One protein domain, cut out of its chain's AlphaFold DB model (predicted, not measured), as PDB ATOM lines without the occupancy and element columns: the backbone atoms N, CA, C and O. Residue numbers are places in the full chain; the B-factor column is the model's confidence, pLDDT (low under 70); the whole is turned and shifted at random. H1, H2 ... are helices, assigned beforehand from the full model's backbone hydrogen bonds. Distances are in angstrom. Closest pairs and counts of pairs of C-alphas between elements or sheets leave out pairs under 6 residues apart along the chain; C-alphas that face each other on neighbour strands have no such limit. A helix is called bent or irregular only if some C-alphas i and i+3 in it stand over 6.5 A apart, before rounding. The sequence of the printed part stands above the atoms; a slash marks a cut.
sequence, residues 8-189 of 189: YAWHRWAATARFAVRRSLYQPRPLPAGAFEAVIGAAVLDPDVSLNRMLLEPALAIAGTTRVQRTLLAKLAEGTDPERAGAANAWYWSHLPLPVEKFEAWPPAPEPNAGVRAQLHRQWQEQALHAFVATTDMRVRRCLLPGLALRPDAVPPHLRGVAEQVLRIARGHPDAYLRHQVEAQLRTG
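This is residues 8 to 189 of the 189 residues of an uncharacterized protein of Streptomyces gilvigriseus (UniProt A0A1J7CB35). H3b, H4, H6 and H7 stand side by side as an up-and-down bundle, each running against the one before; H2 and H3a pack on one side, with H1 beyond, hairpin H8 and H9 on the other. The 182 printed residues include nine named helices, H1 to H9, and no named strand: all helix. The whole is compact, with a radius of gyration of the C-alphas of 17.3 A, spanning 49 by 44 by 30 A.

The helices are H1, residues 8 to 24; H2, 35 to 45; H3, 53 to 78; H4, 81 to 93; H5, 100 to 103; H6, 114 to 134; H7, 138 to 147; H8, 157 to 172; H9, 176 to 187. H3, by its hydrogen bonds assigned as one helix, is bent, C-alphas 62 and 65 being 9.5 A apart; arm H3a ends at 62, H3b begins at 65. H1 touches H3a with residues 18 to 22 alone, closest at the C-alphas of Arg 22 and Met 54, 5.9 A. H4 touches H7, closest at the C-alphas of Ala 85 and Val 140, 4.3 A. H5 touches no helix but is near H3a. Every O i to N i+4 pair is within hydrogen-bond range in H1, H2, H3b and H6; H3a has 5 of 6, H4 7 of 9, H7 4 of 6, H8 10 of 12, H9 7 of 8.

H1 begins at C-alpha 8, (115.029, 124.661, 63.583); H9 ends at C-alpha 187, (79.410, 127.636, 72.165). H8 is irregular, C-alphas 158 and 161 being 7.2 A apart, and H7 only just, 143 and 146 being 6.7 A apart.

The printed part has no cut and no long link; residues 188 to 189 are under pLDDT 70.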
ATOM      1  N   TYR A   8     115.377 124.979  64.967       74.06
ATOM      2  CA  TYR A   8     115.029 124.661  63.583       74.06
ATOM      3  C   TYR A   8     115.671 123.368  63.039       74.06
ATOM      4  O   TYR A   8     114.986 122.544  62.429       74.06
ATOM      5  N   ALA A   9     116.972 123.164  63.260       79.81
ATOM      6  CA  ALA A   9     117.673 121.953  62.840       79.81
ATOM      7  C   ALA A   9     117.167 120.710  63.594       79.81
ATOM      8  O   ALA A   9     117.002 119.655  62.980       79.81
ATOM      9  N   TRP A  10     116.829 120.852  64.882       78.56
ATOM     10  CA  TRP A  10     116.174 119.796  65.657       78.56
ATOM     11  C   TRP A  10     114.793 119.436  65.093       78.56
ATOM     12  O   TRP A  10     114.529 118.263  64.830       78.56
ATOM     13  N   HIS A  11     113.929 120.427  64.842       80.06
ATOM     14  CA  HIS A  11     112.595 120.184  64.281       80.06
ATOM     15  C   HIS A  11     112.659 119.485  62.922       80.06
ATOM     16  O   HIS A  11     111.929 118.519  62.690       80.06
ATOM     17  N   ARG A  12     113.565 119.930  62.043       84.81
ATOM     18  CA  ARG A  12     113.777 119.303  60.735       84.81
ATOM     19  C   ARG A  12     114.229 117.852  60.888       84.81
ATOM     20  O   ARG A  12     113.634 116.975  60.270       84.81
ATOM     21  N   TRP A  13     115.233 117.594  61.727       85.75
ATOM     22  CA  TRP A  13     115.722 116.238  61.973       85.75
ATOM     23  C   TRP A  13     114.620 115.327  62.527       85.75
ATOM     24  O   TRP A  13     114.407 114.238  61.997       85.75
ATOM     25  N   ALA A  14     113.869 115.787  63.530       83.19
ATOM     26  CA  ALA A  14     112.796 115.008  64.142       83.19
ATOM     27  C   ALA A  14     111.681 114.685  63.132       83.19
ATOM     28  O   ALA A  14     111.198 113.554  63.076       83.19
ATOM     29  N   ALA A  15     111.300 115.642  62.280       84.31
ATOM     30  CA  ALA A  15     110.349 115.402  61.195       84.31
ATOM     31  C   ALA A  15     110.875 114.367  60.183       84.31
ATOM     32  O   ALA A  15     110.147 113.441  59.815       84.31
ATOM     33  N   THR A  16     112.146 114.467  59.779       86.81
ATOM     34  CA  THR A  16     112.789 113.482  58.896       86.81
ATOM     35  C   THR A  16     112.825 112.089  59.528       86.81
ATOM     36  O   THR A  16     112.503 111.112  58.851       86.81
ATOM     37  N   ALA A  17     113.149 111.981  60.818       84.75
ATOM     38  CA  ALA A  17     113.189 110.711  61.537       84.75
ATOM     39  C   ALA A  17     111.805 110.042  61.593       84.75
ATOM     40  O   ALA A  17     111.676 108.871  61.236       84.75
ATOM     41  N   ARG A  18     110.748 110.793  61.941       87.06
ATOM     42  CA  ARG A  18     109.358 110.295  61.922       87.06
ATOM     43  C   ARG A  18     108.960 109.784  60.544       87.06
ATOM     44  O   ARG A  18     108.383 108.705  60.426       87.06
ATOM     45  N   PHE A  19     109.288 110.543  59.499       87.94
ATOM     46  CA  PHE A  19     108.987 110.154  58.127       87.94
ATOM     47  C   PHE A  19     109.725 108.875  57.718       87.94
ATOM     48  O   PHE A  19     109.121 107.993  57.108       87.94
ATOM     49  N   ALA A  20     111.003 108.743  58.084       87.06
ATOM     50  CA  ALA A  20     111.789 107.543  57.817       87.06
ATOM     51  C   ALA A  20     111.199 106.311  58.521       87.06
ATOM     52  O   ALA A  20     111.008 105.279  57.874       87.06
ATOM     53  N   VAL A  21     110.830 106.432  59.804       86.06
ATOM     54  CA  VAL A  21     110.163 105.357  60.558       86.06
ATOM     55  C   VAL A  21     108.846 104.972  59.890       86.06
ATOM     56  O   VAL A  21     108.671 103.806  59.535       86.06
ATOM     57  N   ARG A  22     107.959 105.942  59.631       88.44
ATOM     58  CA  ARG A  22     106.660 105.710  58.977       88.44
ATOM     59  C   ARG A  22     106.820 104.995  57.638       88.44
ATOM     60  O   ARG A  22     106.173 103.981  57.405       88.44
ATOM     61  N   ARG A  23     107.718 105.484  56.778       88.69
ATOM     62  CA  ARG A  23     107.967 104.913  55.449       88.69
ATOM     63  C   ARG A  23     108.542 103.499  55.524       88.69
ATOM     64  O   ARG A  23     108.166 102.657  54.715       88.69
ATOM     65  N   SER A  24     109.409 103.218  56.499       86.50
ATOM     66  CA  SER A  24     109.957 101.868  56.722       86.50
ATOM     67  C   SER A  24     108.901 100.834  57.144       86.50
ATOM     68  O   SER A  24     109.186  99.634  57.163       86.50
ATOM     69  N   LEU A  25     107.698 101.303  57.496       86.44
ATOM     70  CA  LEU A  25     106.562 100.502  57.938       86.44
ATOM     71  C   LEU A  25     105.398 100.516  56.935       86.44
ATOM     72  O   LEU A  25     104.351  99.965  57.243       86.44
ATOM     73  N   TYR A  26     105.552 101.086  55.733       87.38
ATOM     74  CA  TYR A  26     104.522 100.979  54.684       87.38
ATOM     75  C   TYR A  26     104.378  99.562  54.132       87.38
ATOM     76  O   TYR A  26     103.298  99.177  53.698       87.38
ATOM     77  N   GLN A  27     105.457  98.782  54.165       83.75
ATOM     78  CA  GLN A  27     105.463  97.407  53.681       83.75
ATOM     79  C   GLN A  27     105.446  96.430  54.865       83.75
ATOM     80  O   GLN A  27     106.213  96.632  55.819       83.75
ATOM     81  N   PRO A  28     104.621  95.370  54.818       80.00
ATOM     82  CA  PRO A  28     104.638  94.319  55.818       80.00
ATOM     83  C   PRO A  28     105.988  93.629  55.812       80.00
ATOM     84  O   PRO A  28     106.563  93.324  54.768       80.00
ATOM     85  N   ARG A  29     106.481  93.341  57.005       84.75
ATOM     86  CA  ARG A  29     107.674  92.534  57.214       84.75
ATOM     87  C   ARG A  29     107.589  91.882  58.585       84.75
ATOM     88  O   ARG A  29     106.881  92.407  59.446       84.75
ATOM     89  N   PRO A  30     108.330  90.791  58.826       86.94
ATOM     90  CA  PRO A  30     108.536  90.307  60.179       86.94
ATOM     91  C   PRO A  30     109.061  91.451  61.051       86.94
ATOM     92  O   PRO A  30     110.110  92.040  60.772       86.94
ATOM     93  N   LEU A  31     108.287  91.805  62.072       88.25
ATOM     94  CA  LEU A  31     108.669  92.805  63.053       88.25
ATOM     95  C   LEU A  31     109.207  92.103  64.303       88.25
ATOM     96  O   LEU A  31     108.703  91.037  64.664       88.25
ATOM     97  N   PRO A  32     110.218  92.680  64.977       90.69
ATOM     98  CA  PRO A  32     110.682  92.138  66.244       90.69
ATOM     99  C   PRO A  32     109.559  92.173  67.287       90.69
ATOM    100  O   PRO A  32     108.673  93.034  67.248       90.69
ATOM    101  N   ALA A  33     109.626  91.260  68.259       91.56
ATOM    102  CA  ALA A  33     108.782  91.342  69.444       91.56
ATOM    103  C   ALA A  33     108.947  92.728  70.096       91.56
ATOM    104  O   ALA A  33     110.062  93.242  70.192       91.56
ATOM    105  N   GLY A  34     107.841  93.355  70.498       92.56
ATOM    106  CA  GLY A  34     107.867  94.711  71.053       92.56
ATOM    107  C   GLY A  34     107.800  95.845  70.020       92.56
ATOM    108  O   GLY A  34     107.806  97.010  70.410       92.56
ATOM    109  N   ALA A  35     107.745  95.561  68.711       91.50
ATOM    110  CA  ALA A  35     107.702  96.619  67.695       91.50
ATOM    111  C   ALA A  35     106.474  97.528  67.834       91.50
ATOM    112  O   ALA A  35     106.593  98.744  67.693       91.50
ATOM    113  N   PHE A  36     105.308  96.956  68.143       92.75
ATOM    114  CA  PHE A  36     104.104  97.738  68.415       92.75
ATOM    115  C   PHE A  36     104.324  98.678  69.605       92.75
ATOM    116  O   PHE A  36     104.096  99.878  69.480       92.75
ATOM    117  N   GLU A  37     104.814  98.143  70.723       95.00
ATOM    118  CA  GLU A  37     105.072  98.860  71.972       95.00
ATOM    119  C   GLU A  37     106.075 100.004  71.767       95.00
ATOM    120  O   GLU A  37     105.862 101.112  72.260       95.00
ATOM    121  N   ALA A  38     107.127  99.771  70.979       93.44
ATOM    122  CA  ALA A  38     108.108 100.792  70.629       93.44
ATOM    123  C   ALA A  38     107.492 101.923  69.790       93.44
ATOM    124  O   ALA A  38     107.714 103.099  70.076       93.44
ATOM    125  N   VAL A  39     106.690 101.586  68.773       93.06
ATOM    126  CA  VAL A  39     106.068 102.577  67.882       93.06
ATOM    127  C   VAL A  39     105.000 103.389  68.617       93.06
ATOM    128  O   VAL A  39     105.011 104.618  68.536       93.06
ATOM    129  N   ILE A  40     104.104 102.742  69.370       95.50
ATOM    130  CA  ILE A  40     103.067 103.451  70.134       95.50
ATOM    131  C   ILE A  40     103.677 104.266  71.279       95.50
ATOM    132  O   ILE A  40     103.245 105.391  71.517       95.50
ATOM    133  N   GLY A  41     104.719 103.753  71.941       95.50
ATOM    134  CA  GLY A  41     105.464 104.489  72.962       95.50
ATOM    135  C   GLY A  41     106.120 105.747  72.395       95.50
ATOM    136  O   GLY A  41     105.997 106.820  72.983       95.50
ATOM    137  N   ALA A  42     106.732 105.645  71.212       93.38
ATOM    138  CA  ALA A  42     107.289 106.796  70.511       93.38
ATOM    139  C   ALA A  42     106.204 107.809  70.116       93.38
ATOM    140  O   ALA A  42     106.402 109.002  70.310       93.38
ATOM    141  N   ALA A  43     105.044 107.353  69.625       93.50
ATOM    142  CA  ALA A  43     103.920 108.229  69.284       93.50
ATOM    143  C   ALA A  43     103.351 108.974  70.508       93.50
ATOM    144  O   ALA A  43     102.967 110.139  70.399       93.50
ATOM    145  N   VAL A  44     103.296 108.312  71.668       95.62
ATOM    146  CA  VAL A  44     102.839 108.903  72.932       95.62
ATOM    147  C   VAL A  44     103.846 109.929  73.448       95.62
ATOM    148  O   VAL A  44     103.467 111.040  73.796       95.62
ATOM    149  N   LEU A  45     105.135 109.601  73.475       93.12
ATOM    150  CA  LEU A  45     106.159 110.498  74.024       93.12
ATOM    151  C   LEU A  45     106.581 111.615  73.058       93.12
ATOM    152  O   LEU A  45     107.395 112.469  73.419       93.12
ATOM    153  N   ASP A  46     106.030 111.630  71.846       89.50
ATOM    154  CA  ASP A  46     106.360 112.620  70.839       89.50
ATOM    155  C   ASP A  46     105.963 114.042  71.296       89.50
ATOM    156  O   ASP A  46     104.804 114.292  71.650       89.50
ATOM    157  N   PRO A  47     106.897 115.011  71.310       80.06
ATOM    158  CA  PRO A  47     106.582 116.381  71.702       80.06
ATOM    159  C   PRO A  47     105.724 117.129  70.669       80.06
ATOM    160  O   PRO A  47     105.124 118.144  71.016       80.06
ATOM    161  N   ASP A  48     105.671 116.661  69.420       83.50
ATOM    162  CA  ASP A  48     104.942 117.293  68.323       83.50
ATOM    163  C   ASP A  48     103.575 116.627  68.122       83.50
ATOM    164  O   ASP A  48     103.440 115.571  67.504       83.50
ATOM    165  N   VAL A  49     102.537 117.287  68.632       75.94
ATOM    166  CA  VAL A  49     101.148 116.800  68.598       75.94
ATOM    167  C   VAL A  49     100.565 116.692  67.186       75.94
ATOM    168  O   VAL A  49      99.594 115.966  66.974       75.94
ATOM    169  N   SER A  50     101.133 117.411  66.215       75.56
ATOM    170  CA  SER A  50     100.686 117.385  64.821       75.56
ATOM    171  C   SER A  50     101.383 116.282  64.030       75.56
ATOM    172  O   SER A  50     100.783 115.695  63.126       75.56
ATOM    173  N   LEU A  51     102.639 115.974  64.369       81.56
ATOM    174  CA  LEU A  51     103.432 114.961  63.675       81.56
ATOM    175  C   LEU A  51     103.443 113.593  64.364       81.56
ATOM    176  O   LEU A  51     103.836 112.621  63.714       81.56
ATOM    177  N   ASN A  52     102.956 113.461  65.603       84.94
ATOM    178  CA  ASN A  52     102.841 112.159  66.271       84.94
ATOM    179  C   ASN A  52     101.957 111.163  65.491       84.94
ATOM    180  O   ASN A  52     102.198 109.956  65.528       84.94
ATOM    181  N   ARG A  53     101.009 111.661  64.679       89.00
ATOM    182  CA  ARG A  53     100.229 110.872  63.715       89.00
ATOM    183  C   ARG A  53     101.117 110.039  62.788       89.00
ATOM    184  O   ARG A  53     100.740 108.928  62.424       89.00
ATOM    185  N   MET A  54     102.304 110.535  62.421       88.62
ATOM    186  CA  MET A  54     103.241 109.790  61.573       88.62
ATOM    187  C   MET A  54     103.731 108.491  62.223       88.62
ATOM    188  O   MET A  54     104.096 107.568  61.502       88.62
ATOM    189  N   LEU A  55     103.731 108.420  63.554       90.25
ATOM    190  CA  LEU A  55     104.081 107.227  64.325       90.25
ATOM    191  C   LEU A  55     102.833 106.423  64.721       90.25
ATOM    192  O   LEU A  55     102.889 105.198  64.787       90.25
ATOM    193  N   LEU A  56     101.691 107.089  64.916       91.75
ATOM    194  CA  LEU A  56     100.437 106.416  65.248       91.75
ATOM    195  C   LEU A  56      99.869 105.593  64.086       91.75
ATOM    196  O   LEU A  56      99.376 104.492  64.305       91.75
ATOM    197  N   GLU A  57      99.936 106.103  62.856       91.50
ATOM    198  CA  GLU A  57      99.424 105.381  61.687       91.50
ATOM    199  C   GLU A  57     100.087 103.999  61.505       91.50
ATOM    200  O   GLU A  57      99.361 103.015  61.378       91.50
ATOM    201  N   PRO A  58     101.426 103.854  61.579       90.00
ATOM    202  CA  PRO A  58     102.036 102.531  61.608       90.00
ATOM    203  C   PRO A  58     101.566 101.648  62.772       90.00
ATOM    204  O   PRO A  58     101.373 100.454  62.574       90.00
ATOM    205  N   ALA A  59     101.347 102.198  63.974       92.38
ATOM    206  CA  ALA A  59     100.835 101.410  65.101       92.38
ATOM    207  C   ALA A  59      99.429 100.849  64.817       92.38
ATOM    208  O   ALA A  59      99.154  99.691  65.133       92.38
ATOM    209  N   LEU A  60      98.564 101.647  64.189       91.81
ATOM    210  CA  LEU A  60      97.237 101.223  63.741       91.81
ATOM    211  C   LEU A  60      97.332 100.153  62.644       91.81
ATOM    212  O   LEU A  60      96.613  99.163  62.720       91.81
ATOM    213  N   ALA A  61      98.248 100.292  61.679       89.31
ATOM    214  CA  ALA A  61      98.453  99.285  60.633       89.31
ATOM    215  C   ALA A  61      98.968  97.944  61.198       89.31
ATOM    216  O   ALA A  61      98.522  96.882  60.779       89.31
ATOM    217  N   ILE A  62      99.871  97.986  62.185       88.50
ATOM    218  CA  ILE A  62     100.465  96.792  62.810       88.50
ATOM    219  C   ILE A  62      99.467  96.056  63.713       88.50
ATOM    220  O   ILE A  62      99.459  94.827  63.756       88.50
ATOM    221  N   ALA A  63      98.685  96.794  64.504       90.06
ATOM    222  CA  ALA A  63      97.972  96.240  65.658       90.06
ATOM    223  C   ALA A  63      96.456  96.482  65.658       90.06
ATOM    224  O   ALA A  63      95.748  95.900  66.486       90.06
ATOM    225  N   GLY A  64      95.957  97.331  64.762       91.19
ATOM    226  CA  GLY A  64      94.555  97.722  64.685       91.19
ATOM    227  C   GLY A  64      94.110  98.711  65.760       91.19
ATOM    228  O   GLY A  64      94.727  98.885  66.819       91.19
ATOM    229  N   THR A  65      92.965  99.335  65.492       92.81
ATOM    230  CA  THR A  65      92.361 100.381  66.324       92.81
ATOM    231  C   THR A  65      92.128  99.929  67.766       92.81
ATOM    232  O   THR A  65      92.467 100.650  68.704       92.81
ATOM    233  N   THR A  66      91.612  98.713  67.989       94.12
ATOM    234  CA  THR A  66      91.297  98.233  69.348       94.12
ATOM    235  C   THR A  66      92.532  98.123  70.239       94.12
ATOM    236  O   THR A  66      92.490  98.569  71.388       94.12
ATOM    237  N   ARG A  67      93.638  97.545  69.747       94.69
ATOM    238  CA  ARG A  67      94.857  97.384  70.556       94.69
ATOM    239  C   ARG A  67      95.529  98.731  70.815       94.69
ATOM    240  O   ARG A  67      95.953  98.977  71.945       94.69
ATOM    241  N   VAL A  68      95.562  99.617  69.817       96.00
ATOM    242  CA  VAL A  68      96.045 100.998  69.978       96.00
ATOM    243  C   VAL A  68      95.247 101.722  71.061       96.00
ATOM    244  O   VAL A  68      95.827 102.162  72.050       96.00
ATOM    245  N   GLN A  69      93.921 101.781  70.943       97.19
ATOM    246  CA  GLN A  69      93.075 102.521  71.882       97.19
ATOM    247  C   GLN A  69      93.137 101.965  73.310       97.19
ATOM    248  O   GLN A  69      93.230 102.738  74.261       97.19
ATOM    249  N   ARG A  70      93.175 100.639  73.487       97.38
ATOM    250  CA  ARG A  70      93.391 100.034  74.815       97.38
ATOM    251  C   ARG A  70      94.740 100.411  75.423       97.38
ATOM    252  O   ARG A  70      94.818 100.656  76.621       97.38
ATOM    253  N   THR A  71      95.784 100.494  74.603       97.81
ATOM    254  CA  THR A  71      97.111 100.923  75.065       97.81
ATOM    255  C   THR A  71      97.092 102.388  75.501       97.81
ATOM    256  O   THR A  71      97.652 102.727  76.539       97.81
ATOM    257  N   LEU A  72      96.404 103.257  74.754       98.00
ATOM    258  CA  LEU A  72      96.246 104.668  75.116       98.00
ATOM    259  C   LEU A  72      95.436 104.851  76.408       98.00
ATOM    260  O   LEU A  72      95.824 105.664  77.241       98.00
ATOM    261  N   LEU A  73      94.367 104.069  76.607       98.38
ATOM    262  CA  LEU A  73      93.616 104.023  77.871       98.38
ATOM    263  C   LEU A  73      94.525 103.644  79.047       98.38
ATOM    264  O   LEU A  73      94.546 104.340  80.058       98.38
ATOM    265  N   ALA A  74      95.340 102.596  78.895       98.12
ATOM    266  CA  ALA A  74      96.294 102.198  79.929       98.12
ATOM    267  C   ALA A  74      97.303 103.319  80.241       98.12
ATOM    268  O   ALA A  74      97.560 103.618  81.403       98.12
ATOM    269  N   LYS A  75      97.822 104.011  79.217       97.88
ATOM    270  CA  LYS A  75      98.726 105.159  79.406       97.88
ATOM    271  C   LYS A  75      98.055 106.354  80.080       97.88
ATOM    272  O   LYS A  75      98.708 107.040  80.858       97.88
ATOM    273  N   LEU A  76      96.772 106.595  79.827       98.00
ATOM    274  CA  LEU A  76      96.017 107.631  80.526       98.00
ATOM    275  C   LEU A  76      95.840 107.296  82.016       98.00
ATOM    276  O   LEU A  76      96.014 108.169  82.864       98.00
ATOM    277  N   ALA A  77      95.529 106.038  82.333       96.81
ATOM    278  CA  ALA A  77      95.318 105.592  83.706       96.81
ATOM    279  C   ALA A  77      96.630 105.546  84.518       96.81
ATOM    280  O   ALA A  77      96.729 106.140  85.595       96.81
ATOM    281  N   GLU A  78      97.654 104.885  83.981       95.62
ATOM    282  CA  GLU A  78      98.844 104.455  84.730       95.62
ATOM    283  C   GLU A  78     100.119 105.222  84.355       95.62
ATOM    284  O   GLU A  78     101.128 105.130  85.051       95.62
ATOM    285  N   GLY A  79     100.096 105.969  83.250       95.44
ATOM    286  CA  GLY A  79     101.273 106.661  82.738       95.44
ATOM    287  C   GLY A  79     101.677 107.884  83.556       95.44
ATOM    288  O   GLY A  79     100.895 108.468  84.309       95.44
ATOM    289  N   THR A  80     102.915 108.308  83.338       96.62
ATOM    290  CA  THR A  80     103.449 109.605  83.772       96.62
ATOM    291  C   THR A  80     102.728 110.769  83.079       96.62
ATOM    292  O   THR A  80     102.093 110.584  82.042       96.62
ATOM    293  N   ASP A  81     102.842 111.999  83.590       96.00
ATOM    294  CA  ASP A  81     102.197 113.167  82.962       96.00
ATOM    295  C   ASP A  81     102.564 113.360  81.470       96.00
ATOM    296  O   ASP A  81     101.655 113.586  80.661       96.00
ATOM    297  N   PRO A  82     103.830 113.182  81.028       94.94
ATOM    298  CA  PRO A  82     104.159 113.171  79.602       94.94
ATOM    299  C   PRO A  82     103.417 112.085  78.813       94.94
ATOM    300  O   PRO A  82     102.947 112.354  77.708       94.94
ATOM    301  N   GLU A  83     103.277 110.881  79.372       96.69
ATOM    302  CA  GLU A  83     102.549 109.787  78.725       96.69
ATOM    303  C   GLU A  83     101.045 110.050  78.672       96.69
ATOM    304  O   GLU A  83     100.424 109.766  77.653       96.69
ATOM    305  N   ARG A  84     100.456 110.637  79.715       97.38
ATOM    306  CA  ARG A  84      99.034 111.008  79.745       97.38
ATOM    307  C   ARG A  84      98.719 112.088  78.718       97.38
ATOM    308  O   ARG A  84      97.783 111.943  77.932       97.38
ATOM    309  N   ALA A  85      99.525 113.151  78.679       95.06
ATOM    310  CA  ALA A  85      99.394 114.208  77.679       95.06
ATOM    311  C   ALA A  85      99.580 113.651  76.258       95.06
ATOM    312  O   ALA A  85      98.797 113.942  75.355       95.06
ATOM    313  N   GLY A  86     100.594 112.808  76.075       95.25
ATOM    314  CA  GLY A  86     100.866 112.082  74.844       95.25
ATOM    315  C   GLY A  86      99.709 111.211  74.370       95.25
ATOM    316  O   GLY A  86      99.289 111.295  73.214       95.25
ATOM    317  N   ALA A  87      99.153 110.416  75.284       96.88
ATOM    318  CA  ALA A  87      98.020 109.545  75.030       96.88
ATOM    319  C   ALA A  87      96.788 110.345  74.610       96.88
ATOM    320  O   ALA A  87      96.108 109.943  73.671       96.88
ATOM    321  N   ALA A  88      96.541 111.502  75.230       95.19
ATOM    322  CA  ALA A  88      95.443 112.383  74.847       95.19
ATOM    323  C   ALA A  88      95.576 112.907  73.409       95.19
ATOM    324  O   ALA A  88      94.617 112.849  72.638       95.19
ATOM    325  N   ASN A  89      96.778 113.327  73.004       93.00
ATOM    326  CA  ASN A  89      97.025 113.751  71.622       93.00
ATOM    327  C   ASN A  89      96.892 112.581  70.632       93.00
ATOM    328  O   ASN A  89      96.309 112.728  69.560       93.00
ATOM    329  N   ALA A  90      97.425 111.407  70.978       95.12
ATOM    330  CA  ALA A  90      97.335 110.208  70.147       95.12
ATOM    331  C   ALA A  90      95.891 109.689  70.026       95.12
ATOM    332  O   ALA A  90      95.497 109.188  68.971       95.12
ATOM    333  N   TRP A  91      95.078 109.838  71.075       95.50
ATOM    334  CA  TRP A  91      93.690 109.387  71.094       95.50
ATOM    335  C   TRP A  91      92.865 110.052  69.997       95.50
ATOM    336  O   TRP A  91      92.170 109.347  69.264       95.50
ATOM    337  N   TYR A  92      92.998 111.370  69.819       87.44
ATOM    338  CA  TYR A  92      92.333 112.106  68.738       87.44
ATOM    339  C   TYR A  92      92.595 111.462  67.369       87.44
ATOM    340  O   TYR A  92      91.664 111.100  66.649       87.44
ATOM    341  N   TRP A  93      93.867 111.223  67.050       88.12
ATOM    342  CA  TRP A  93      94.274 110.639  65.775       88.12
ATOM    343  C   TRP A  93      93.857 109.173  65.614       88.12
ATOM    344  O   TRP A  93      93.641 108.735  64.487       88.12
ATOM    345  N   SER A  94      93.688 108.430  66.712       90.88
ATOM    346  CA  SER A  94      93.299 107.009  66.677       90.88
ATOM    347  C   SER A  94      91.883 106.750  66.146       90.88
ATOM    348  O   SER A  94      91.543 105.605  65.871       90.88
ATOM    349  N   HIS A  95      91.054 107.792  66.023       84.31
ATOM    350  CA  HIS A  95      89.694 107.702  65.475       84.31
ATOM    351  C   HIS A  95      89.641 107.968  63.974       84.31
ATOM    352  O   HIS A  95      88.607 107.726  63.351       84.31
ATOM    353  N   LEU A  96      90.711 108.519  63.400       80.81
ATOM    354  CA  LEU A  96      90.727 108.839  61.984       80.81
ATOM    355  C   LEU A  96      91.055 107.586  61.169       80.81
ATOM    356  O   LEU A  96      91.934 106.820  61.570       80.81
ATOM    357  N   PRO A  97      90.404 107.399  60.008       76.38
ATOM    358  CA  PRO A  97      90.748 106.317  59.102       76.38
ATOM    359  C   PRO A  97      92.232 106.350  58.741       76.38
ATOM    360  O   PRO A  97      92.810 107.417  58.483       76.38
ATOM    361  N   LEU A  98      92.839 105.166  58.683       79.94
ATOM    362  CA  LEU A  98      94.150 105.018  58.074       79.94
ATOM    363  C   LEU A  98      94.081 105.434  56.596       79.94
ATOM    364  O   LEU A  98      93.112 105.087  55.921       79.94
ATOM    365  N   PRO A  99      95.092 106.148  56.070       78.88
ATOM    366  CA  PRO A  99      95.214 106.356  54.633       78.88
ATOM    367  C   PRO A  99      95.535 105.003  53.993       78.88
ATOM    368  O   PRO A  99      96.682 104.548  54.070       78.88
ATOM    369  N   VAL A 100      94.507 104.349  53.446       70.12
ATOM    370  CA  VAL A 100      94.570 102.964  52.965       70.12
ATOM    371  C   VAL A 100      95.707 102.820  51.965       70.12
ATOM    372  O   VAL A 100      96.523 101.925  52.140       70.12
ATOM    373  N   GLU A 101      95.878 103.788  51.061       82.50
ATOM    374  CA  GLU A 101      96.861 103.779  49.967       82.50
ATOM    375  C   GLU A 101      98.309 103.606  50.447       82.50
ATOM    376  O   GLU A 101      99.168 103.074  49.747       82.50
ATOM    377  N   LYS A 102      98.613 104.064  51.665       82.12
ATOM    378  CA  LYS A 102      99.968 103.993  52.235       82.12
ATOM    379  C   LYS A 102     100.268 102.661  52.909       82.12
ATOM    380  O   LYS A 102     101.439 102.341  53.108       82.12
ATOM    381  N   PHE A 103      99.228 101.926  53.286       83.56
ATOM    382  CA  PHE A 103      99.318 100.677  54.034       83.56
ATOM    383  C   PHE A 103      98.573  99.531  53.333       83.56
ATOM    384  O   PHE A 103      98.330  98.514  53.967       83.56
ATOM    385  N   GLU A 104      98.262  99.650  52.035       81.81
ATOM    386  CA  GLU A 104      97.549  98.635  51.231       81.81
ATOM    387  C   GLU A 104      98.181  97.245  51.306       81.81
ATOM    388  O   GLU A 104      97.489  96.234  51.241       81.81
ATOM    389  N   ALA A 105      99.506  97.190  51.444       84.62
ATOM    390  CA  ALA A 105     100.229  95.935  51.542       84.62
ATOM    391  C   ALA A 105     100.014  95.234  52.898       84.62
ATOM    392  O   ALA A 105     100.194  94.020  52.986       84.62
ATOM    393  N   TRP A 106      99.630  95.964  53.954       82.62
ATOM    394  CA  TRP A 106      99.293  95.372  55.248       82.62
ATOM    395  C   TRP A 106      97.957  94.640  55.187       82.62
ATOM    396  O   TRP A 106      96.990  95.172  54.640       82.62
ATOM    397  N   PRO A 107      97.858  93.446  55.802       81.19
ATOM    398  CA  PRO A 107      96.563  92.840  56.047       81.19
ATOM    399  C   PRO A 107      95.679  93.841  56.798       81.19
ATOM    400  O   PRO A 107      96.155  94.444  57.767       81.19
ATOM    401  N   PRO A 108      94.413  94.026  56.390       76.56
ATOM    402  CA  PRO A 108      93.522  94.928  57.097       76.56
ATOM    403  C   PRO A 108      93.401  94.453  58.542       76.56
ATOM    404  O   PRO A 108      92.968  93.328  58.814       76.56
ATOM    405  N   ALA A 109      93.809  95.306  59.479       78.06
ATOM    406  CA  ALA A 109      93.605  95.022  60.883       78.06
ATOM    407  C   ALA A 109      92.091  94.991  61.165       78.06
ATOM    408  O   ALA A 109      91.350  95.805  60.607       78.06
ATOM    409  N   PRO A 110      91.597  94.077  62.021       77.38
ATOM    410  CA  PRO A 110      90.186  94.053  62.370       77.38
ATOM    411  C   PRO A 110      89.759  95.385  62.989       77.38
ATOM    412  O   PRO A 110      90.193  95.748  64.086       77.38
ATOM    413  N   GLU A 111      88.889  96.112  62.292       83.50
ATOM    414  CA  GLU A 111      88.289  97.316  62.849       83.50
ATOM    415  C   GLU A 111      87.247  96.930  63.910       83.50
ATOM    416  O   GLU A 111      86.440  96.019  63.689       83.50
ATOM    417  N   PRO A 112      87.214  97.609  65.072       88.50
ATOM    418  CA  PRO A 112      86.193  97.363  66.078       88.50
ATOM    419  C   PRO A 112      84.799  97.561  65.483       88.50
ATOM    420  O   PRO A 112      84.572  98.468  64.690       88.50
ATOM    421  N   ASN A 113      83.819  96.763  65.901       92.44
ATOM    422  CA  ASN A 113      82.429  97.071  65.569       92.44
ATOM    423  C   ASN A 113      81.951  98.339  66.313       92.44
ATOM    424  O   ASN A 113      82.625  98.859  67.209       92.44
ATOM    425  N   ALA A 114      80.767  98.845  65.955       92.62
ATOM    426  CA  ALA A 114      80.212 100.060  66.555       92.62
ATOM    427  C   ALA A 114      80.063  99.973  68.089       92.62
ATOM    428  O   ALA A 114      80.336 100.952  68.782       92.62
ATOM    429  N   GLY A 115      79.698  98.804  68.625       96.06
ATOM    430  CA  GLY A 115      79.565  98.581  70.067       96.06
ATOM    431  C   GLY A 115      80.899  98.689  70.805       96.06
ATOM    432  O   GLY A 115      80.990  99.392  71.811       96.06
ATOM    433  N   VAL A 116      81.953  98.067  70.265       94.56
ATOM    434  CA  VAL A 116      83.314  98.148  70.822       94.56
ATOM    435  C   VAL A 116      83.850  99.578  70.744       94.56
ATOM    436  O   VAL A 116      84.389 100.072  71.732       94.56
ATOM    437  N   ARG A 117      83.648 100.279  69.619       94.06
ATOM    438  CA  ARG A 117      84.020 101.701  69.493       94.06
ATOM    439  C   ARG A 117      83.333 102.562  70.549       94.06
ATOM    440  O   ARG A 117      83.995 103.329  71.241       94.06
ATOM    441  N   ALA A 118      82.020 102.403  70.709       93.94
ATOM    442  CA  ALA A 118      81.258 103.153  71.699       93.94
ATOM    443  C   ALA A 118      81.725 102.848  73.133       93.94
ATOM    444  O   ALA A 118      81.803 103.755  73.957       93.94
ATOM    445  N   GLN A 119      82.065 101.592  73.438       96.25
ATOM    446  CA  GLN A 119      82.608 101.212  74.741       96.25
ATOM    447  C   GLN A 119      83.970 101.864  75.013       96.25
ATOM    448  O   GLN A 119      84.134 102.467  76.071       96.25
ATOM    449  N   LEU A 120      84.918 101.771  74.075       96.56
ATOM    450  CA  LEU A 120      86.249 102.376  74.213       96.56
ATOM    451  C   LEU A 120      86.148 103.896  74.375       96.56
ATOM    452  O   LEU A 120      86.817 104.471  75.230       96.56
ATOM    453  N   HIS A 121      85.255 104.537  73.618       95.06
ATOM    454  CA  HIS A 121      85.008 105.968  73.742       95.06
ATOM    455  C   HIS A 121      84.431 106.353  75.111       95.06
ATOM    456  O   HIS A 121      84.904 107.311  75.716       95.06
ATOM    457  N   ARG A 122      83.455 105.599  75.639       95.75
ATOM    458  CA  ARG A 122      82.913 105.848  76.989       95.75
ATOM    459  C   ARG A 122      83.981 105.693  78.070       95.75
ATOM    460  O   ARG A 122      84.105 106.577  78.908       95.75
ATOM    461  N   GLN A 123      84.764 104.614  78.011       97.31
ATOM    462  CA  GLN A 123      85.870 104.380  78.947       97.31
ATOM    463  C   GLN A 123      86.879 105.527  78.914       97.31
ATOM    464  O   GLN A 123      87.323 105.990  79.961       97.31
ATOM    465  N   TRP A 124      87.202 106.022  77.717       97.75
ATOM    466  CA  TRP A 124      88.093 107.163  77.570       97.75
ATOM    467  C   TRP A 124      87.516 108.432  78.182       97.75
ATOM    468  O   TRP A 124      88.214 109.092  78.941       97.75
ATOM    469  N   GLN A 125      86.259 108.775  77.882       96.69
ATOM    470  CA  GLN A 125      85.630 109.985  78.421       96.69
ATOM    471  C   GLN A 125      85.611 109.981  79.950       96.69
ATOM    472  O   GLN A 125      85.988 110.970  80.573       96.69
ATOM    473  N   GLU A 126      85.233 108.855  80.551       97.50
ATOM    474  CA  GLU A 126      85.235 108.685  82.002       97.50
ATOM    475  C   GLU A 126      86.642 108.872  82.590       97.50
ATOM    476  O   GLU A 126      86.849 109.740  83.441       97.50
ATOM    477  N   GLN A 127      87.637 108.134  82.087       97.94
ATOM    478  CA  GLN A 127      89.011 108.237  82.585       97.94
ATOM    479  C   GLN A 127      89.616 109.625  82.357       97.94
ATOM    480  O   GLN A 127      90.305 110.140  83.233       97.94
ATOM    481  N   ALA A 128      89.350 110.254  81.213       97.94
ATOM    482  CA  ALA A 128      89.883 111.565  80.861       97.94
ATOM    483  C   ALA A 128      89.307 112.677  81.748       97.94
ATOM    484  O   ALA A 128      90.058 113.555  82.178       97.94
ATOM    485  N   LEU A 129      88.009 112.623  82.073       97.75
ATOM    486  CA  LEU A 129      87.379 113.543  83.025       97.75
ATOM    487  C   LEU A 129      88.027 113.425  84.410       97.75
ATOM    488  O   LEU A 129      88.444 114.431  84.988       97.75
ATOM    489  N   HIS A 130      88.169 112.200  84.921       97.88
ATOM    490  CA  HIS A 130      88.809 111.960  86.214       97.88
ATOM    491  C   HIS A 130      90.287 112.372  86.219       97.88
ATOM    492  O   HIS A 130      90.733 113.042  87.151       97.88
ATOM    493  N   ALA A 131      91.036 112.044  85.164       97.81
ATOM    494  CA  ALA A 131      92.442 112.415  85.022       97.81
ATOM    495  C   ALA A 131      92.637 113.938  84.987       97.81
ATOM    496  O   ALA A 131      93.559 114.447  85.625       97.81
ATOM    497  N   PHE A 132      91.758 114.677  84.300       98.12
ATOM    498  CA  PHE A 132      91.820 116.139  84.248       98.12
ATOM    499  C   PHE A 132      91.655 116.773  85.635       98.12
ATOM    500  O   PHE A 132      92.386 117.703  85.980       98.12
ATOM    501  N   VAL A 133      90.695 116.280  86.424       97.88
ATOM    502  CA  VAL A 133      90.450 116.775  87.786       97.88
ATOM    503  C   VAL A 133      91.613 116.425  88.715       97.88
ATOM    504  O   VAL A 133      92.033 117.267  89.507       97.88
ATOM    505  N   ALA A 134      92.144 115.205  88.609       96.69
ATOM    506  CA  ALA A 134      93.181 114.698  89.504       96.69
ATOM    507  C   ALA A 134      94.569 115.318  89.266       96.69
ATOM    508  O   ALA A 134      95.364 115.407  90.199       96.69
ATOM    509  N   THR A 135      94.887 115.732  88.037       96.44
ATOM    510  CA  THR A 135      96.208 116.286  87.706       96.44
ATOM    511  C   THR A 135      96.283 117.796  87.920       96.44
ATOM    512  O   THR A 135      95.326 118.531  87.663       96.44
ATOM    513  N   THR A 136      97.453 118.284  88.334       95.62
ATOM    514  CA  THR A 136      97.830 119.707  88.299       95.62
ATOM    515  C   THR A 136      98.735 120.044  87.115       95.62
ATOM    516  O   THR A 136      99.037 121.219  86.908       95.62
ATOM    517  N   ASP A 137      99.165 119.046  86.338       96.31
ATOM    518  CA  ASP A 137     100.045 119.262  85.195       96.31
ATOM    519  C   ASP A 137      99.309 120.016  84.078       96.31
ATOM    520  O   ASP A 137      98.265 119.603  83.557       96.31
ATOM    521  N   MET A 138      99.872 121.164  83.704       95.50
ATOM    522  CA  MET A 138      99.280 122.057  82.713       95.50
ATOM    523  C   MET A 138      99.221 121.409  81.326       95.50
ATOM    524  O   MET A 138      98.252 121.623  80.594       95.50
ATOM    525  N   ARG A 139     100.232 120.623  80.939       93.44
ATOM    526  CA  ARG A 139     100.285 119.996  79.615       93.44
ATOM    527  C   ARG A 139      99.220 118.911  79.502       93.44
ATOM    528  O   ARG A 139      98.510 118.886  78.499       93.44
ATOM    529  N   VAL A 140      99.050 118.083  80.531       95.69
ATOM    530  CA  VAL A 140      97.983 117.075  80.588       95.69
ATOM    531  C   VAL A 140      96.616 117.742  80.453       95.69
ATOM    532  O   VAL A 140      95.831 117.350  79.589       95.69
ATOM    533  N   ARG A 141      96.347 118.808  81.220       96.88
ATOM    534  CA  ARG A 141      95.080 119.556  81.122       96.88
ATOM    535  C   ARG A 141      94.836 120.115  79.721       96.88
ATOM    536  O   ARG A 141      93.742 119.951  79.186       96.88
ATOM    537  N   ARG A 142      95.849 120.737  79.105       95.12
ATOM    538  CA  ARG A 142      95.751 121.285  77.740       95.12
ATOM    539  C   ARG A 142      95.455 120.214  76.696       95.12
ATOM    540  O   ARG A 142      94.687 120.480  75.782       95.12
ATOM    541  N   CYS A 143      96.051 119.032  76.828       94.06
ATOM    542  CA  CYS A 143      95.862 117.943  75.873       94.06
ATOM    543  C   CYS A 143      94.523 117.214  76.058       94.06
ATOM    544  O   CYS A 143      93.930 116.789  75.070       94.06
ATOM    545  N   LEU A 144      94.025 117.077  77.291       96.00
ATOM    546  CA  LEU A 144      92.747 116.409  77.556       96.00
ATOM    547  C   LEU A 144      91.545 117.283  77.197       96.00
ATOM    548  O   LEU A 144      90.619 116.793  76.552       96.00
ATOM    549  N   LEU A 145      91.559 118.564  77.591       95.75
ATOM    550  CA  LEU A 145      90.385 119.443  77.526       95.75
ATOM    551  C   LEU A 145      89.672 119.434  76.161       95.75
ATOM    552  O   LEU A 145      88.459 119.237  76.157       95.75
ATOM    553  N   PRO A 146      90.365 119.560  75.006       93.00
ATOM    554  CA  PRO A 146      89.714 119.589  73.695       93.00
ATOM    555  C   PRO A 146      88.886 118.343  73.358       93.00
ATOM    556  O   PRO A 146      87.949 118.440  72.569       93.00
ATOM    557  N   GLY A 147      89.224 117.187  73.940       91.94
ATOM    558  CA  GLY A 147      88.560 115.910  73.684       91.94
ATOM    559  C   GLY A 147      87.460 115.541  74.683       91.94
ATOM    560  O   GLY A 147      86.822 114.505  74.496       91.94
ATOM    561  N   LEU A 148      87.246 116.335  75.737       94.31
ATOM    562  CA  LEU A 148      86.237 116.051  76.759       94.31
ATOM    563  C   LEU A 148      84.836 116.449  76.287       94.31
ATOM    564  O   LEU A 148      84.606 117.573  75.839       94.31
ATOM    565  N   ALA A 149      83.875 115.545  76.458       91.31
ATOM    566  CA  ALA A 149      82.463 115.879  76.349       91.31
ATOM    567  C   ALA A 149      82.040 116.650  77.610       91.31
ATOM    568  O   ALA A 149      81.852 116.050  78.662       91.31
ATOM    569  N   LEU A 150      81.923 117.978  77.519       91.88
ATOM    570  CA  LEU A 150      81.564 118.846  78.657       91.88
ATOM    571  C   LEU A 150      80.155 119.441  78.569       91.88
ATOM    572  O   LEU A 150      79.722 120.146  79.481       91.88
ATOM    573  N   ARG A 151      79.426 119.167  77.484       87.12
ATOM    574  CA  ARG A 151      78.055 119.651  77.333       87.12
ATOM    575  C   ARG A 151      77.092 118.867  78.239       87.12
ATOM    576  O   ARG A 151      77.203 117.640  78.299       87.12
ATOM    577  N   PRO A 152      76.108 119.521  78.883       82.94
ATOM    578  CA  PRO A 152      75.181 118.849  79.800       82.94
ATOM    579  C   PRO A 152      74.386 117.684  79.187       82.94
ATOM    580  O   PRO A 152      74.055 116.729  79.889       82.94
ATOM    581  N   ASP A 153      74.082 117.762  77.891       86.50
ATOM    582  CA  ASP A 153      73.352 116.750  77.119       86.50
ATOM    583  C   ASP A 153      74.229 115.562  76.693       86.50
ATOM    584  O   ASP A 153      73.727 114.449  76.550       86.50
ATOM    585  N   ALA A 154      75.539 115.774  76.543       86.50
ATOM    586  CA  ALA A 154      76.500 114.737  76.168       86.50
ATOM    587  C   ALA A 154      77.097 113.983  77.373       86.50
ATOM    588  O   ALA A 154      77.621 112.880  77.208       86.50
ATOM    589  N   VAL A 155      77.038 114.562  78.579       89.38
ATOM    590  CA  VAL A 155      77.629 113.979  79.794       89.38
ATOM    591  C   VAL A 155      76.660 112.992  80.467       89.38
ATOM    592  O   VAL A 155      75.566 113.390  80.892       89.38
ATOM    593  N   PRO A 156      77.054 111.714  80.654       91.19
ATOM    594  CA  PRO A 156      76.265 110.743  81.409       91.19
ATOM    595  C   PRO A 156      75.941 111.236  82.829       91.19
ATOM    596  O   PRO A 156      76.807 111.843  83.461       91.19
ATOM    597  N   PRO A 157      74.752 110.933  83.393       92.75
ATOM    598  CA  PRO A 157      74.335 111.458  84.697       92.75
ATOM    599  C   PRO A 157      75.356 111.278  85.828       92.75
ATOM    600  O   PRO A 157      75.591 112.213  86.586       92.75
ATOM    601  N   HIS A 158      76.013 110.116  85.897       92.94
ATOM    602  CA  HIS A 158      77.008 109.808  86.931       92.94
ATOM    603  C   HIS A 158      78.326 110.592  86.785       92.94
ATOM    604  O   HIS A 158      79.077 110.687  87.750       92.94
ATOM    605  N   LEU A 159      78.600 111.195  85.621       95.56
ATOM    606  CA  LEU A 159      79.805 111.996  85.362       95.56
ATOM    607  C   LEU A 159      79.559 113.507  85.432       95.56
ATOM    608  O   LEU A 159      80.517 114.276  85.380       95.56
ATOM    609  N   ARG A 160      78.305 113.960  85.584       94.62
ATOM    610  CA  ARG A 160      77.961 115.397  85.589       94.62
ATOM    611  C   ARG A 160      78.714 116.178  86.661       94.62
ATOM    612  O   ARG A 160      79.288 117.217  86.354       94.62
ATOM    613  N   GLY A 161      78.807 115.637  87.876       95.75
ATOM    614  CA  GLY A 161      79.566 116.274  88.956       95.75
ATOM    615  C   GLY A 161      81.059 116.419  88.633       95.75
ATOM    616  O   GLY A 161      81.661 117.444  88.947       95.75
ATOM    617  N   VAL A 162      81.659 115.438  87.950       97.25
ATOM    618  CA  VAL A 162      83.065 115.506  87.515       97.25
ATOM    619  C   VAL A 162      83.224 116.531  86.390       97.25
ATOM    620  O   VAL A 162      84.135 117.354  86.437       97.25
ATOM    621  N   ALA A 163      82.309 116.555  85.418       96.62
ATOM    622  CA  ALA A 163      82.317 117.547  84.342       96.62
ATOM    623  C   ALA A 163      82.183 118.986  84.881       96.62
ATOM    624  O   ALA A 163      82.920 119.874  84.459       96.62
ATOM    625  N   GLU A 164      81.326 119.222  85.876       96.25
ATOM    626  CA  GLU A 164      81.225 120.521  86.557       96.25
ATOM    627  C   GLU A 164      82.532 120.925  87.252       96.25
ATOM    628  O   GLU A 164      82.912 122.099  87.241       96.25
ATOM    629  N   GLN A 165      83.255 119.964  87.841       97.44
ATOM    630  CA  GLN A 165      84.579 120.222  88.408       97.44
ATOM    631  C   GLN A 165      85.593 120.603  87.324       97.44
ATOM    632  O   GLN A 165      86.324 121.577  87.514       97.44
ATOM    633  N   VAL A 166      85.597 119.910  86.179       97.62
ATOM    634  CA  VAL A 166      86.427 120.271  85.015       97.62
ATOM    635  C   VAL A 166      86.134 121.701  84.564       97.62
ATOM    636  O   VAL A 166      87.065 122.496  84.432       97.62
ATOM    637  N   LEU A 167      84.856 122.063  84.397       96.88
ATOM    638  CA  LEU A 167      84.437 123.414  84.003       96.88
ATOM    639  C   LEU A 167      84.941 124.476  84.987       96.88
ATOM    640  O   LEU A 167      85.480 125.504  84.573       96.88
ATOM    641  N   ARG A 168      84.805 124.222  86.294       97.44
ATOM    642  CA  ARG A 168      85.270 125.136  87.347       97.44
ATOM    643  C   ARG A 168      86.785 125.322  87.306       97.44
ATOM    644  O   ARG A 168      87.256 126.457  87.350       97.44
ATOM    645  N   ILE A 169      87.535 124.223  87.186       97.56
ATOM    646  CA  ILE A 169      89.000 124.243  87.085       97.56
ATOM    647  C   ILE A 169      89.435 125.007  85.833       97.56
ATOM    648  O   ILE A 169      90.288 125.882  85.936       97.56
ATOM    649  N   ALA A 170      88.850 124.713  84.670       96.75
ATOM    650  CA  ALA A 170      89.234 125.335  83.404       96.75
ATOM    651  C   ALA A 170      88.964 126.847  83.397       96.75
ATOM    652  O   ALA A 170      89.853 127.615  83.032       96.75
ATOM    653  N   ARG A 171      87.784 127.286  83.861       96.94
ATOM    654  CA  ARG A 171      87.400 128.710  83.938       96.94
ATOM    655  C   ARG A 171      88.236 129.506  84.938       96.94
ATOM    656  O   ARG A 171      88.575 130.656  84.668       96.94
ATOM    657  N   GLY A 172      88.570 128.900  86.078       96.25
ATOM    658  CA  GLY A 172      89.386 129.522  87.123       96.25
ATOM    659  C   GLY A 172      90.897 129.419  86.896       96.25
ATOM    660  O   GLY A 172      91.664 129.992  87.667       96.25
ATOM    661  N   HIS A 173      91.355 128.686  85.875       96.25
ATOM    662  CA  HIS A 173      92.783 128.452  85.667       96.25
ATOM    663  C   HIS A 173      93.507 129.745  85.267       96.25
ATOM    664  O   HIS A 173      92.968 130.490  84.449       96.25
ATOM    665  N   PRO A 174      94.760 129.994  85.705       94.69
ATOM    666  CA  PRO A 174      95.569 131.125  85.223       94.69
ATOM    667  C   PRO A 174      95.915 131.038  83.726       94.69
ATOM    668  O   PRO A 174      96.230 132.045  83.091       94.69
ATOM    669  N   ASP A 175      95.763 129.862  83.125       94.94
ATOM    670  CA  ASP A 175      96.049 129.614  81.713       94.94
ATOM    671  C   ASP A 175      94.913 130.101  80.803       94.94
ATOM    672  O   ASP A 175      93.803 129.567  80.829       94.94
ATOM    673  N   ALA A 176      95.209 131.098  79.966       95.06
ATOM    674  CA  ALA A 176      94.247 131.666  79.028       95.06
ATOM    675  C   ALA A 176      93.747 130.659  77.982       95.06
ATOM    676  O   ALA A 176      92.591 130.755  77.571       95.06
ATOM    677  N   TYR A 177      94.571 129.683  77.584       94.44
ATOM    678  CA  TYR A 177      94.163 128.650  76.635       94.44
ATOM    679  C   TYR A 177      93.048 127.784  77.220       94.44
ATOM    680  O   TYR A 177      92.036 127.583  76.559       94.44
ATOM    681  N   LEU A 178      93.187 127.323  78.469       95.38
ATOM    682  CA  LEU A 178      92.162 126.484  79.104       95.38
ATOM    683  C   LEU A 178      90.840 127.239  79.265       95.38
ATOM    684  O   LEU A 178      89.787 126.699  78.925       95.38
ATOM    685  N   ARG A 179      90.900 128.504  79.707       96.44
ATOM    686  CA  ARG A 179      89.715 129.368  79.816       96.44
ATOM    687  C   ARG A 179      89.040 129.579  78.464       96.44
ATOM    688  O   ARG A 179      87.823 129.508  78.363       96.44
ATOM    689  N   HIS A 180      89.814 129.836  77.413       94.75
ATOM    690  CA  HIS A 180      89.259 130.044  76.080       94.75
ATOM    691  C   HIS A 180      88.655 128.759  75.498       94.75
ATOM    692  O   HIS A 180      87.543 128.781  74.973       94.75
ATOM    693  N   GLN A 181      89.375 127.642  75.611       94.06
ATOM    694  CA  GLN A 181      88.995 126.355  75.035       94.06
ATOM    695  C   GLN A 181      87.669 125.841  75.605       94.06
ATOM    696  O   GLN A 181      86.826 125.373  74.840       94.06
ATOM    697  N   VAL A 182      87.454 125.962  76.921       94.06
ATOM    698  CA  VAL A 182      86.198 125.518  77.545       94.06
ATOM    699  C   VAL A 182      85.001 126.342  77.060       94.06
ATOM    700  O   VAL A 182      83.961 125.781  76.726       94.06
ATOM    701  N   GLU A 183      85.154 127.662  76.912       93.62
ATOM    702  CA  GLU A 183      84.084 128.515  76.379       93.62
ATOM    703  C   GLU A 183      83.858 128.312  74.880       93.62
ATOM    704  O   GLU A 183      82.758 128.545  74.384       93.62
ATOM    705  N   ALA A 184      84.885 127.916  74.124       90.44
ATOM    706  CA  ALA A 184      84.710 127.518  72.733       90.44
ATOM    707  C   ALA A 184      83.842 126.254  72.650       90.44
ATOM    708  O   ALA A 184      82.818 126.275  71.977       90.44
ATOM    709  N   GLN A 185      84.172 125.201  73.404       87.56
ATOM    710  CA  GLN A 185      83.430 123.931  73.390       87.56
ATOM    711  C   GLN A 185      81.952 124.059  73.772       87.56
ATOM    712  O   GLN A 185      81.123 123.319  73.249       87.56
ATOM    713  N   LEU A 186      81.614 124.984  74.672       87.75
ATOM    714  CA  LEU A 186      80.228 125.212  75.088       87.75
ATOM    715  C   LEU A 186      79.416 126.051  74.086       87.75
ATOM    716  O   LEU A 186      78.192 126.040  74.162       87.75
ATOM    717  N   ARG A 187      80.071 126.774  73.164       83.50
ATOM    718  CA  ARG A 187      79.410 127.636  72.165       83.50
ATOM    719  C   ARG A 187      79.147 126.947  70.827       83.50
ATOM    720  O   ARG A 187      78.164 127.280  70.178       83.50
ATOM    721  N   THR A 188      80.010 126.033  70.385       64.06
ATOM    722  CA  THR A 188      79.918 125.382  69.058       64.06
ATOM    723  C   THR A 188      78.940 124.200  69.018       64.06
ATOM    724  O   THR A 188      79.227 123.167  68.414       64.06
ATOM    725  N   GLY A 189      77.797 124.321  69.693       51.19
ATOM    726  CA  GLY A 189      76.924 123.195  70.007       51.19
ATOM    727  C   GLY A 189      75.491 123.299  69.535       51.19
ATOM    728  O   GLY A 189      74.929 124.408  69.609       51.19
TER     729      GLY A 189